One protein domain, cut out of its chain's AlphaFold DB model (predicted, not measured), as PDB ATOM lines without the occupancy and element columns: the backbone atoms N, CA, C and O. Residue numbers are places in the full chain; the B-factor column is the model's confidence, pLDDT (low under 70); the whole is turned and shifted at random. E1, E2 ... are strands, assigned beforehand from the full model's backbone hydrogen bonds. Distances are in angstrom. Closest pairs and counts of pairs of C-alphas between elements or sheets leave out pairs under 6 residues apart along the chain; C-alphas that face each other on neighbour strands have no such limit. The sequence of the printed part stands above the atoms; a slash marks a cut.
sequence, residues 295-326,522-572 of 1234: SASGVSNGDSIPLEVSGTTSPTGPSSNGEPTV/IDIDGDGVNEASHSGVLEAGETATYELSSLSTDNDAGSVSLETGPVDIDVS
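Overview. This is residues 295 to 326 and 522 to 572 of the 1234 residues of an uncharacterized protein of Halorubrum kocurii JCM 14978 (UniProt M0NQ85). There is little regular structure: two short antiparallel strand pairs, E1 with E6 and E2 with E5, are joined by loops, with E3 towards one end and E4 near E6. A long stretch with no named element, residues 522 to 542, begins beside E5. The printed part has 83 residues, 30 of them in six named strands, E1 to E6 in chain order, with no named helix: class all strand. It is compact, with radius of gyration of the C-alphas 12.6 A and spans 37 by 26 by 20 A.

Along the chain. E6, residues 567 to 572, spans 16.4 A and ends at C-alpha 572 (-130.988, 108.616, 47.575). E1, residues 295 to 299, begins at C-alpha 295 (-125.431, 115.145, 47.908). E5, residues 556 to 561, spans 15.9 A; E2 is 304 to 307, E3 313 to 316, E4 543 to 547.

Arrangement. E1 and E6 are antiparallel, with N 296 and O 569 2.8 A apart. E2 and E5 are antiparallel, with N 305 and O 558 2.8 A apart. E3 and E4 pair with no named strand.

Size, cuts and confidence. Residues 327 to 521 are not printed; C-alphas 326 and 522 are 8.8 A apart. No link printed whole is long. Residue 550 has pLDDT under 70.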
ATOM      1  N   SER A 295    -125.896 114.594  46.628       91.94
ATOM      2  CA  SER A 295    -125.431 115.145  47.908       91.94
ATOM      3  C   SER A 295    -125.041 116.621  47.791       91.94
ATOM      4  O   SER A 295    -124.272 117.001  46.903       91.94
ATOM      5  N   ALA A 296    -125.479 117.444  48.743       91.12
ATOM      6  CA  ALA A 296    -125.061 118.834  48.915       91.12
ATOM      7  C   ALA A 296    -124.689 119.106  50.382       91.12
ATOM      8  O   ALA A 296    -125.279 118.534  51.292       91.12
ATOM      9  N   SER A 297    -123.708 119.979  50.628       89.44
ATOM     10  CA  SER A 297    -123.234 120.289  51.989       89.44
ATOM     11  C   SER A 297    -123.123 121.789  52.240       89.44
ATOM     12  O   SER A 297    -122.779 122.557  51.338       89.44
ATOM     13  N   GLY A 298    -123.429 122.198  53.470       82.88
ATOM     14  CA  GLY A 298    -123.430 123.586  53.918       82.88
ATOM     15  C   GLY A 298    -124.486 124.478  53.255       82.88
ATOM     16  O   GLY A 298    -124.294 125.696  53.231       82.88
ATOM     17  N   VAL A 299    -125.564 123.911  52.695       86.38
ATOM     18  CA  VAL A 299    -126.573 124.691  51.956       86.38
ATOM     19  C   VAL A 299    -127.403 125.561  52.898       86.38
ATOM     20  O   VAL A 299    -127.729 125.171  54.020       86.38
ATOM     21  N   SER A 300    -127.703 126.773  52.445       84.25
ATOM     22  CA  SER A 300    -128.351 127.844  53.202       84.25
ATOM     23  C   SER A 300    -129.793 128.080  52.737       84.25
ATOM     24  O   SER A 300    -130.207 127.640  51.666       84.25
ATOM     25  N   ASN A 301    -130.578 128.811  53.535       84.12
ATOM     26  CA  ASN A 301    -131.969 129.122  53.197       84.12
ATOM     27  C   ASN A 301    -132.078 129.944  51.896       84.12
ATOM     28  O   ASN A 301    -131.657 131.103  51.848       84.12
ATOM     29  N   GLY A 302    -132.712 129.354  50.879       82.19
ATOM     30  CA  GLY A 302    -132.859 129.898  49.529       82.19
ATOM     31  C   GLY A 302    -131.877 129.338  48.491       82.19
ATOM     32  O   GLY A 302    -131.950 129.760  47.336       82.19
ATOM     33  N   ASP A 303    -130.983 128.415  48.865       87.12
ATOM     34  CA  ASP A 303    -130.148 127.678  47.907       87.12
ATOM     35  C   ASP A 303    -130.969 126.628  47.130       87.12
ATOM     36  O   ASP A 303    -132.047 126.208  47.555       87.12
ATOM     37  N   SER A 304    -130.447 126.194  45.977       89.06
ATOM     38  CA  SER A 304    -131.073 125.196  45.099       89.06
ATOM     39  C   SER A 304    -130.120 124.038  44.798       89.06
ATOM     40  O   SER A 304    -129.024 124.267  44.274       89.06
ATOM     41  N   ILE A 305    -130.552 122.807  45.064       90.12
ATOM     42  CA  ILE A 305    -129.824 121.569  44.763       90.12
ATOM     43  C   ILE A 305    -130.316 121.032  43.407       90.12
ATOM     44  O   ILE A 305    -131.502 120.739  43.283       90.12
ATOM     45  N   PRO A 306    -129.457 120.896  42.379       89.75
ATOM     46  CA  PRO A 306    -129.858 120.272  41.121       89.75
ATOM     47  C   PRO A 306    -130.094 118.775  41.338       89.75
ATOM     48  O   PRO A 306    -129.217 118.089  41.861       89.75
ATOM     49  N   LEU A 307    -131.260 118.282  40.926       87.38
ATOM     50  CA  LEU A 307    -131.658 116.885  41.048       87.38
ATOM     51  C   LEU A 307    -131.847 116.321  39.636       87.38
ATOM     52  O   LEU A 307    -132.885 116.515  39.006       87.38
ATOM     53  N   GLU A 308    -130.804 115.683  39.105       87.25
ATOM     54  CA  GLU A 308    -130.914 114.963  37.836       87.25
ATOM     55  C   GLU A 308    -131.622 113.630  38.115       87.25
ATOM     56  O   GLU A 308    -131.180 112.880  38.981       87.25
ATOM     57  N   VAL A 309    -132.743 113.370  37.432       87.25
ATOM     58  CA  VAL A 309    -133.534 112.140  37.587       87.25
ATOM     59  C   VAL A 309    -133.749 111.533  36.211       87.25
ATOM     60  O   VAL A 309    -134.239 112.184  35.290       87.25
ATOM     61  N   SER A 310    -133.336 110.284  36.061       86.75
ATOM     62  CA  SER A 310    -133.173 109.624  34.772       86.75
ATOM     63  C   SER A 310    -133.875 108.261  34.697       86.75
ATOM     64  O   SER A 310    -134.608 107.848  35.599       86.75
ATOM     65  N   GLY A 311    -133.735 107.581  33.553       88.62
ATOM     66  CA  GLY A 311    -134.575 106.448  33.171       88.62
ATOM     67  C   GLY A 311    -135.870 106.873  32.459       88.62
ATOM     68  O   GLY A 311    -135.906 107.869  31.733       88.62
ATOM     69  N   THR A 312    -136.932 106.077  32.605       87.38
ATOM     70  CA  THR A 312    -138.236 106.276  31.931       87.38
ATOM     71  C   THR A 312    -139.461 106.015  32.806       87.38
ATOM     72  O   THR A 312    -140.586 106.211  32.343       87.38
ATOM     73  N   THR A 313    -139.271 105.536  34.032       88.38
ATOM     74  CA  THR A 313    -140.328 105.283  35.022       88.38
ATOM     75  C   THR A 313    -139.878 105.811  36.385       88.38
ATOM     76  O   THR A 313    -138.682 105.888  36.652       88.38
ATOM     77  N   SER A 314    -140.831 106.220  37.232       88.75
ATOM     78  CA  SER A 314    -140.537 106.898  38.504       88.75
ATOM     79  C   SER A 314    -139.549 106.115  39.383       88.75
ATOM     80  O   SER A 314    -139.699 104.894  39.516       88.75
ATOM     81  N   PRO A 315    -138.565 106.790  40.004       91.25
ATOM     82  CA  PRO A 315    -137.564 106.132  40.831       91.25
ATOM     83  C   PRO A 315    -138.148 105.617  42.158       91.25
ATOM     84  O   PRO A 315    -139.188 106.075  42.629       91.25
ATOM     85  N   THR A 316    -137.458 104.660  42.780       91.75
ATOM     86  CA  THR A 316    -137.920 103.923  43.975       91.75
ATOM     87  C   THR A 316    -136.806 103.726  44.999       91.75
ATOM     88  O   THR A 316    -135.665 103.511  44.608       91.75
ATOM     89  N   GLY A 317    -137.131 103.605  46.283       84.56
ATOM     90  CA  GLY A 317    -136.190 103.216  47.342       84.56
ATOM     91  C   GLY A 317    -135.120 104.280  47.639       84.56
ATOM     92  O   GLY A 317    -134.903 105.168  46.825       84.56
ATOM     93  N   PRO A 318    -134.403 104.208  48.777       89.62
ATOM     94  CA  PRO A 318    -134.156 103.020  49.600       89.62
ATOM     95  C   PRO A 318    -135.137 102.788  50.761       89.62
ATOM     96  O   PRO A 318    -134.843 101.967  51.635       89.62
ATOM     97  N   SER A 319    -136.278 103.480  50.816       90.75
ATOM     98  CA  SER A 319    -137.216 103.333  51.933       90.75
ATOM     99  C   SER A 319    -137.810 101.919  52.070       90.75
ATOM    100  O   SER A 319    -137.857 101.131  51.123       90.75
ATOM    101  N   SER A 320    -138.339 101.599  53.258       88.94
ATOM    102  CA  SER A 320    -139.046 100.332  53.499       88.94
ATOM    103  C   SER A 320    -140.383 100.201  52.763       88.94
ATOM    104  O   SER A 320    -140.909  99.091  52.683       88.94
ATOM    105  N   ASN A 321    -140.934 101.310  52.262       87.94
ATOM    106  CA  ASN A 321    -142.138 101.332  51.431       87.94
ATOM    107  C   ASN A 321    -141.808 101.254  49.929       87.94
ATOM    108  O   ASN A 321    -142.682 100.895  49.145       87.94
ATOM    109  N   GLY A 322    -140.551 101.511  49.544       89.12
ATOM    110  CA  GLY A 322    -140.114 101.577  48.150       89.12
ATOM    111  C   GLY A 322    -140.039 102.998  47.587       89.12
ATOM    112  O   GLY A 322    -139.886 103.141  46.382       89.12
ATOM    113  N   GLU A 323    -140.074 104.032  48.427       92.19
ATOM    114  CA  GLU A 323    -139.987 105.438  48.004       92.19
ATOM    115  C   GLU A 323    -138.527 105.946  48.005       92.19
ATOM    116  O   GLU A 323    -137.718 105.463  48.816       92.19
ATOM    117  N   PRO A 324    -138.170 106.923  47.147       94.06
ATOM    118  CA  PRO A 324    -136.953 107.722  47.294       94.06
ATOM    119  C   PRO A 324    -136.873 108.401  48.665       94.06
ATOM    120  O   PRO A 324    -137.894 108.644  49.314       94.06
ATOM    121  N   THR A 325    -135.664 108.714  49.136       94.62
ATOM    122  CA  THR A 325    -135.485 109.324  50.466       94.62
ATOM    123  C   THR A 325    -134.540 110.508  50.455       94.62
ATOM    124  O   THR A 325    -133.446 110.403  49.904       94.62
ATOM    125  N   VAL A 326    -134.902 111.572  51.172       94.56
ATOM    126  CA  VAL A 326    -133.988 112.670  51.517       94.56
ATOM    127  C   VAL A 326    -133.593 112.592  52.989       94.56
ATOM    128  O   VAL A 326    -134.430 112.317  53.849       94.56
ATOM    129  N   ILE A 522    -137.200 120.892  52.007       93.12
ATOM    130  CA  ILE A 522    -136.919 120.948  50.568       93.12
ATOM    131  C   ILE A 522    -138.220 120.841  49.761       93.12
ATOM    132  O   ILE A 522    -139.049 119.976  50.051       93.12
ATOM    133  N   ASP A 523    -138.366 121.728  48.779       91.50
ATOM    134  CA  ASP A 523    -139.411 121.786  47.742       91.50
ATOM    135  C   ASP A 523    -138.714 121.475  46.409       91.50
ATOM    136  O   ASP A 523    -137.805 122.211  46.003       91.50
ATOM    137  N   ILE A 524    -139.041 120.325  45.814       88.19
ATOM    138  CA  ILE A 524    -138.312 119.708  44.696       88.19
ATOM    139  C   ILE A 524    -138.873 120.135  43.339       88.19
ATOM    140  O   ILE A 524    -138.090 120.565  42.487       88.19
ATOM    141  N   ASP A 525    -140.190 120.030  43.141       83.25
ATOM    142  CA  ASP A 525    -140.838 120.309  41.849       83.25
ATOM    143  C   ASP A 525    -141.180 121.802  41.637       83.25
ATOM    144  O   ASP A 525    -141.497 122.232  40.519       83.25
ATOM    145  N   GLY A 526    -141.054 122.625  42.683       83.94
ATOM    146  CA  GLY A 526    -141.279 124.065  42.636       83.94
ATOM    147  C   GLY A 526    -142.748 124.492  42.714       83.94
ATOM    148  O   GLY A 526    -143.044 125.643  42.359       83.94
ATOM    149  N   ASP A 527    -143.684 123.625  43.135       84.75
ATOM    150  CA  ASP A 527    -145.099 124.001  43.313       84.75
ATOM    151  C   ASP A 527    -145.340 124.956  44.507       84.75
ATOM    152  O   ASP A 527    -146.330 125.706  44.510       84.75
ATOM    153  N   GLY A 528    -144.396 125.019  45.456       85.12
ATOM    154  CA  GLY A 528    -144.478 125.815  46.684       85.12
ATOM    155  C   GLY A 528    -144.806 125.010  47.948       85.12
ATOM    156  O   GLY A 528    -145.104 125.614  48.990       85.12
ATOM    157  N   VAL A 529    -144.803 123.678  47.872       88.06
ATOM    158  CA  VAL A 529    -144.926 122.736  48.992       88.06
ATOM    159  C   VAL A 529    -143.606 121.979  49.159       88.06
ATOM    160  O   VAL A 529    -142.970 121.598  48.193       88.06
ATOM    161  N   ASN A 530    -143.186 121.746  50.406       90.31
ATOM    162  CA  ASN A 530    -141.997 120.938  50.680       90.31
ATOM    163  C   ASN A 530    -142.349 119.436  50.703       90.31
ATOM    164  O   ASN A 530    -143.111 119.022  51.587       90.31
ATOM    165  N   GLU A 531    -141.737 118.610  49.846       91.25
ATOM    166  CA  GLU A 531    -141.849 117.134  49.879       91.25
ATOM    167  C   GLU A 531    -141.401 116.567  51.228       91.25
ATOM    168  O   GLU A 531    -141.966 115.596  51.736       91.25
ATOM    169  N   ALA A 532    -140.377 117.186  51.821       93.25
ATOM    170  CA  ALA A 532    -139.844 116.805  53.117       93.25
ATOM    171  C   ALA A 532    -139.537 118.030  53.976       93.25
ATOM    172  O   ALA A 532    -138.996 119.032  53.511       93.25
ATOM    173  N   SER A 533    -139.845 117.923  55.268       93.31
ATOM    174  CA  SER A 533    -139.483 118.921  56.272       93.31
ATOM    175  C   SER A 533    -139.222 118.269  57.626       93.31
ATOM    176  O   SER A 533    -139.992 117.430  58.101       93.31
ATOM    177  N   HIS A 534    -138.136 118.687  58.264       92.12
ATOM    178  CA  HIS A 534    -137.895 118.471  59.680       92.12
ATOM    179  C   HIS A 534    -138.430 119.667  60.477       92.12
ATOM    180  O   HIS A 534    -138.341 120.810  60.039       92.12
ATOM    181  N   SER A 535    -139.001 119.414  61.656       86.69
ATOM    182  CA  SER A 535    -139.579 120.454  62.515       86.69
ATOM    183  C   SER A 535    -138.774 120.595  63.805       86.69
ATOM    184  O   SER A 535    -138.855 119.720  64.673       86.69
ATOM    185  N   GLY A 536    -138.060 121.708  63.952       79.12
ATOM    186  CA  GLY A 536    -137.133 121.951  65.052       79.12
ATOM    187  C   GLY A 536    -135.682 121.627  64.694       79.12
ATOM    188  O   GLY A 536    -135.257 121.751  63.549       79.12
ATOM    189  N   VAL A 537    -134.904 121.264  65.706       76.44
ATOM    190  CA  VAL A 537    -133.439 121.338  65.676       76.44
ATOM    191  C   VAL A 537    -132.804 120.023  65.236       76.44
ATOM    192  O   VAL A 537    -133.139 118.983  65.796       76.44
ATOM    193  N   LEU A 538    -131.819 120.103  64.336       81.69
ATOM    194  CA  LEU A 538    -130.806 119.059  64.162       81.69
ATOM    195  C   LEU A 538    -129.480 119.551  64.751       81.69
ATOM    196  O   LEU A 538    -128.954 120.594  64.347       81.69
ATOM    197  N   GLU A 539    -128.948 118.806  65.719       78.81
ATOM    198  CA  GLU A 539    -127.613 119.050  66.271       78.81
ATOM    199  C   GLU A 539    -126.501 118.571  65.313       78.81
ATOM    200  O   GLU A 539    -126.745 117.891  64.315       78.81
ATOM    201  N   ALA A 540    -125.250 118.921  65.617       78.06
ATOM    202  CA  ALA A 540    -124.081 118.585  64.802       78.06
ATOM    203  C   ALA A 540    -123.955 117.069  64.514       78.06
ATOM    204  O   ALA A 540    -123.660 116.276  65.413       78.06
ATOM    205  N   GLY A 541    -124.133 116.669  63.252       79.44
ATOM    206  CA  GLY A 541    -124.108 115.272  62.807       79.44
ATOM    207  C   GLY A 541    -125.352 114.449  63.172       79.44
ATOM    208  O   GLY A 541    -125.336 113.228  63.011       79.44
ATOM    209  N   GLU A 542    -126.419 115.078  63.671       87.19
ATOM    210  CA  GLU A 542    -127.737 114.454  63.812       87.19
ATOM    211  C   GLU A 542    -128.451 114.423  62.457       87.19
ATOM    212  O   GLU A 542    -128.383 115.385  61.693       87.19
ATOM    213  N   THR A 543    -129.135 113.317  62.147       93.44
ATOM    214  CA  THR A 543    -129.741 113.085  60.827       93.44
ATOM    215  C   THR A 543    -131.234 112.792  60.922       93.44
ATOM    216  O   THR A 543    -131.647 111.981  61.757       93.44
ATOM    217  N   ALA A 544    -132.031 113.343  60.008       94.44
ATOM    218  CA  ALA A 544    -133.451 113.028  59.858       94.44
ATOM    219  C   ALA A 544    -133.793 112.696  58.397       94.44
ATOM    220  O   ALA A 544    -133.651 113.536  57.508       94.44
ATOM    221  N   THR A 545    -134.258 111.464  58.166       95.69
ATOM    222  CA  THR A 545    -134.598 110.924  56.840       95.69
ATOM    223  C   THR A 545    -136.111 110.887  56.618       95.69
ATOM    224  O   THR A 545    -136.859 110.473  57.506       95.69
ATOM    225  N   TYR A 546    -136.544 111.270  55.417       94.75
ATOM    226  CA  TYR A 546    -137.940 111.373  54.987       94.75
ATOM    227  C   TYR A 546    -138.155 110.662  53.644       94.75
ATOM    228  O   TYR A 546    -137.243 110.598  52.822       94.75
ATOM    229  N   GLU A 547    -139.360 110.131  53.427       94.19
ATOM    230  CA  GLU A 547    -139.778 109.513  52.160       94.19
ATOM    231  C   GLU A 547    -140.326 110.583  51.204       94.19
ATOM    232  O   GLU A 547    -141.255 111.312  51.559       94.19
ATOM    233  N   LEU A 548    -139.782 110.659  49.990       89.06
ATOM    234  CA  LEU A 548    -140.256 111.533  48.917       89.06
ATOM    235  C   LEU A 548    -141.367 110.793  48.161       89.06
ATOM    236  O   LEU A 548    -141.093 109.908  47.360       89.06
ATOM    237  N   SER A 549    -142.629 111.125  48.450       72.50
ATOM    238  CA  SER A 549    -143.798 110.283  48.104       72.50
ATOM    239  C   SER A 549    -144.146 110.190  46.607       72.50
ATOM    240  O   SER A 549    -145.078 109.471  46.245       72.50
ATOM    241  N   SER A 550    -143.464 110.959  45.757       67.56
ATOM    242  CA  SER A 550    -143.531 110.878  44.296       67.56
ATOM    243  C   SER A 550    -142.461 111.786  43.690       67.56
ATOM    244  O   SER A 550    -142.706 112.975  43.502       67.56
ATOM    245  N   LEU A 551    -141.281 111.243  43.387       83.19
ATOM    246  CA  LEU A 551    -140.292 111.957  42.574       83.19
ATOM    247  C   LEU A 551    -140.639 111.806  41.080       83.19
ATOM    248  O   LEU A 551    -141.131 110.754  40.651       83.19
ATOM    249  N   SER A 552    -140.437 112.874  40.307       81.75
ATOM    250  CA  SER A 552    -140.708 112.913  38.867       81.75
ATOM    251  C   SER A 552    -139.676 112.082  38.072       81.75
ATOM    252  O   SER A 552    -138.814 111.424  38.650       81.75
ATOM    253  N   THR A 553    -139.781 112.067  36.740       84.38
ATOM    254  CA  THR A 553    -138.689 111.628  35.840       84.38
ATOM    255  C   THR A 553    -138.165 112.799  35.000       84.38
ATOM    256  O   THR A 553    -137.661 112.595  33.896       84.38
ATOM    257  N   ASP A 554    -138.395 114.026  35.462       82.38
ATOM    258  CA  ASP A 554    -137.862 115.256  34.889       82.38
ATOM    259  C   ASP A 554    -136.715 115.755  35.796       82.38
ATOM    260  O   ASP A 554    -136.653 115.436  36.982       82.38
ATOM    261  N   ASN A 555    -135.774 116.528  35.244       83.44
ATOM    262  CA  ASN A 555    -134.687 117.101  36.045       83.44
ATOM    263  C   ASN A 555    -135.188 118.327  36.821       83.44
ATOM    264  O   ASN A 555    -135.478 119.367  36.220       83.44
ATOM    265  N   ASP A 556    -135.202 118.205  38.145       85.31
ATOM    266  CA  ASP A 556    -135.763 119.167  39.092       85.31
ATOM    267  C   ASP A 556    -134.662 119.936  39.862       85.31
ATOM    268  O   ASP A 556    -133.456 119.724  39.675       85.31
ATOM    269  N   ALA A 557    -135.049 120.910  40.695       86.50
ATOM    270  CA  ALA A 557    -134.107 121.830  41.343       86.50
ATOM    271  C   ALA A 557    -134.524 122.169  42.783       86.50
ATOM    272  O   ALA A 557    -134.971 123.281  43.066       86.50
ATOM    273  N   GLY A 558    -134.312 121.207  43.686       87.12
ATOM    274  CA  GLY A 558    -134.689 121.246  45.098       87.12
ATOM    275  C   GLY A 558    -134.305 122.531  45.817       87.12
ATOM    276  O   GLY A 558    -133.143 122.737  46.170       87.12
ATOM    277  N   SER A 559    -135.297 123.387  46.048       92.12
ATOM    278  CA  SER A 559    -135.153 124.645  46.766       92.12
ATOM    279  C   SER A 559    -135.199 124.402  48.274       92.12
ATOM    280  O   SER A 559    -136.095 123.740  48.798       92.12
ATOM    281  N   VAL A 560    -134.179 124.893  48.978       92.56
ATOM    282  CA  VAL A 560    -133.945 124.575  50.391       92.56
ATOM    283  C   VAL A 560    -134.444 125.713  51.275       92.56
ATOM    284  O   VAL A 560    -134.066 126.873  51.083       92.56
ATOM    285  N   SER A 561    -135.260 125.392  52.281       89.06
ATOM    286  CA  SER A 561    -135.744 126.358  53.276       89.06
ATOM    287  C   SER A 561    -135.424 125.914  54.708       89.06
ATOM    288  O   SER A 561    -135.462 124.728  55.019       89.06
ATOM    289  N   LEU A 562    -135.040 126.861  55.571       86.88
ATOM    290  CA  LEU A 562    -134.744 126.642  56.993       86.88
ATOM    291  C   LEU A 562    -134.828 127.952  57.790       86.88
ATOM    292  O   LEU A 562    -134.571 129.027  57.248       86.88
ATOM    293  N   GLU A 563    -135.171 127.874  59.081       79.56
ATOM    294  CA  GLU A 563    -135.250 129.058  59.953       79.56
ATOM    295  C   GLU A 563    -133.860 129.645  60.239       79.56
ATOM    296  O   GLU A 563    -133.682 130.864  60.189       79.56
ATOM    297  N   THR A 564    -132.870 128.793  60.538       70.12
ATOM    298  CA  THR A 564    -131.498 129.225  60.845       70.12
ATOM    299  C   THR A 564    -130.438 128.178  60.510       70.12
ATOM    300  O   THR A 564    -130.683 126.978  60.636       70.12
ATOM    301  N   GLY A 565    -129.230 128.668  60.209       74.75
ATOM    302  CA  GLY A 565    -128.029 127.870  59.949       74.75
ATOM    303  C   GLY A 565    -127.914 127.361  58.508       74.75
ATOM    304  O   GLY A 565    -128.739 127.715  57.667       74.75
ATOM    305  N   PRO A 566    -126.880 126.554  58.219       81.56
ATOM    306  CA  PRO A 566    -126.808 125.706  57.036       81.56
ATOM    307  C   PRO A 566    -127.257 124.263  57.349       81.56
ATOM    308  O   PRO A 566    -127.410 123.889  58.517       81.56
ATOM    309  N   VAL A 567    -127.427 123.437  56.318       88.69
ATOM    310  CA  VAL A 567    -127.752 122.001  56.412       88.69
ATOM    311  C   VAL A 567    -126.944 121.189  55.388       88.69
ATOM    312  O   VAL A 567    -126.577 121.709  54.335       88.69
ATOM    313  N   ASP A 568    -126.660 119.922  55.690       92.50
ATOM    314  CA  ASP A 568    -126.162 118.936  54.720       92.50
ATOM    315  C   ASP A 568    -127.346 118.067  54.252       92.50
ATOM    316  O   ASP A 568    -128.179 117.666  55.069       92.50
ATOM    317  N   ILE A 569    -127.466 117.801  52.948       94.38
ATOM    318  CA  ILE A 569    -128.610 117.103  52.336       94.38
ATOM    319  C   ILE A 569    -128.124 115.982  51.415       94.38
ATOM    320  O   ILE A 569    -127.369 116.235  50.477       94.38
ATOM    321  N   ASP A 570    -128.632 114.770  51.638       95.00
ATOM    322  CA  ASP A 570    -128.450 113.604  50.767       95.00
ATOM    323  C   ASP A 570    -129.810 113.113  50.249       95.00
ATOM    324  O   ASP A 570    -130.675 112.745  51.047       95.00
ATOM    325  N   VAL A 571    -130.002 113.062  48.929       93.12
ATOM    326  CA  VAL A 571    -131.143 112.398  48.277       93.12
ATOM    327  C   VAL A 571    -130.666 111.076  47.680       93.12
ATOM    328  O   VAL A 571    -129.785 111.070  46.826       93.12
ATOM    329  N   SER A 572    -131.260 109.961  48.102       93.00
ATOM    330  CA  SER A 572    -130.988 108.616  47.575       93.00
ATOM    331  C   SER A 572    -132.193 108.093  46.800       93.00
ATOM    332  O   SER A 572    -133.314 108.120  47.320       93.00
TER     333      SER A 572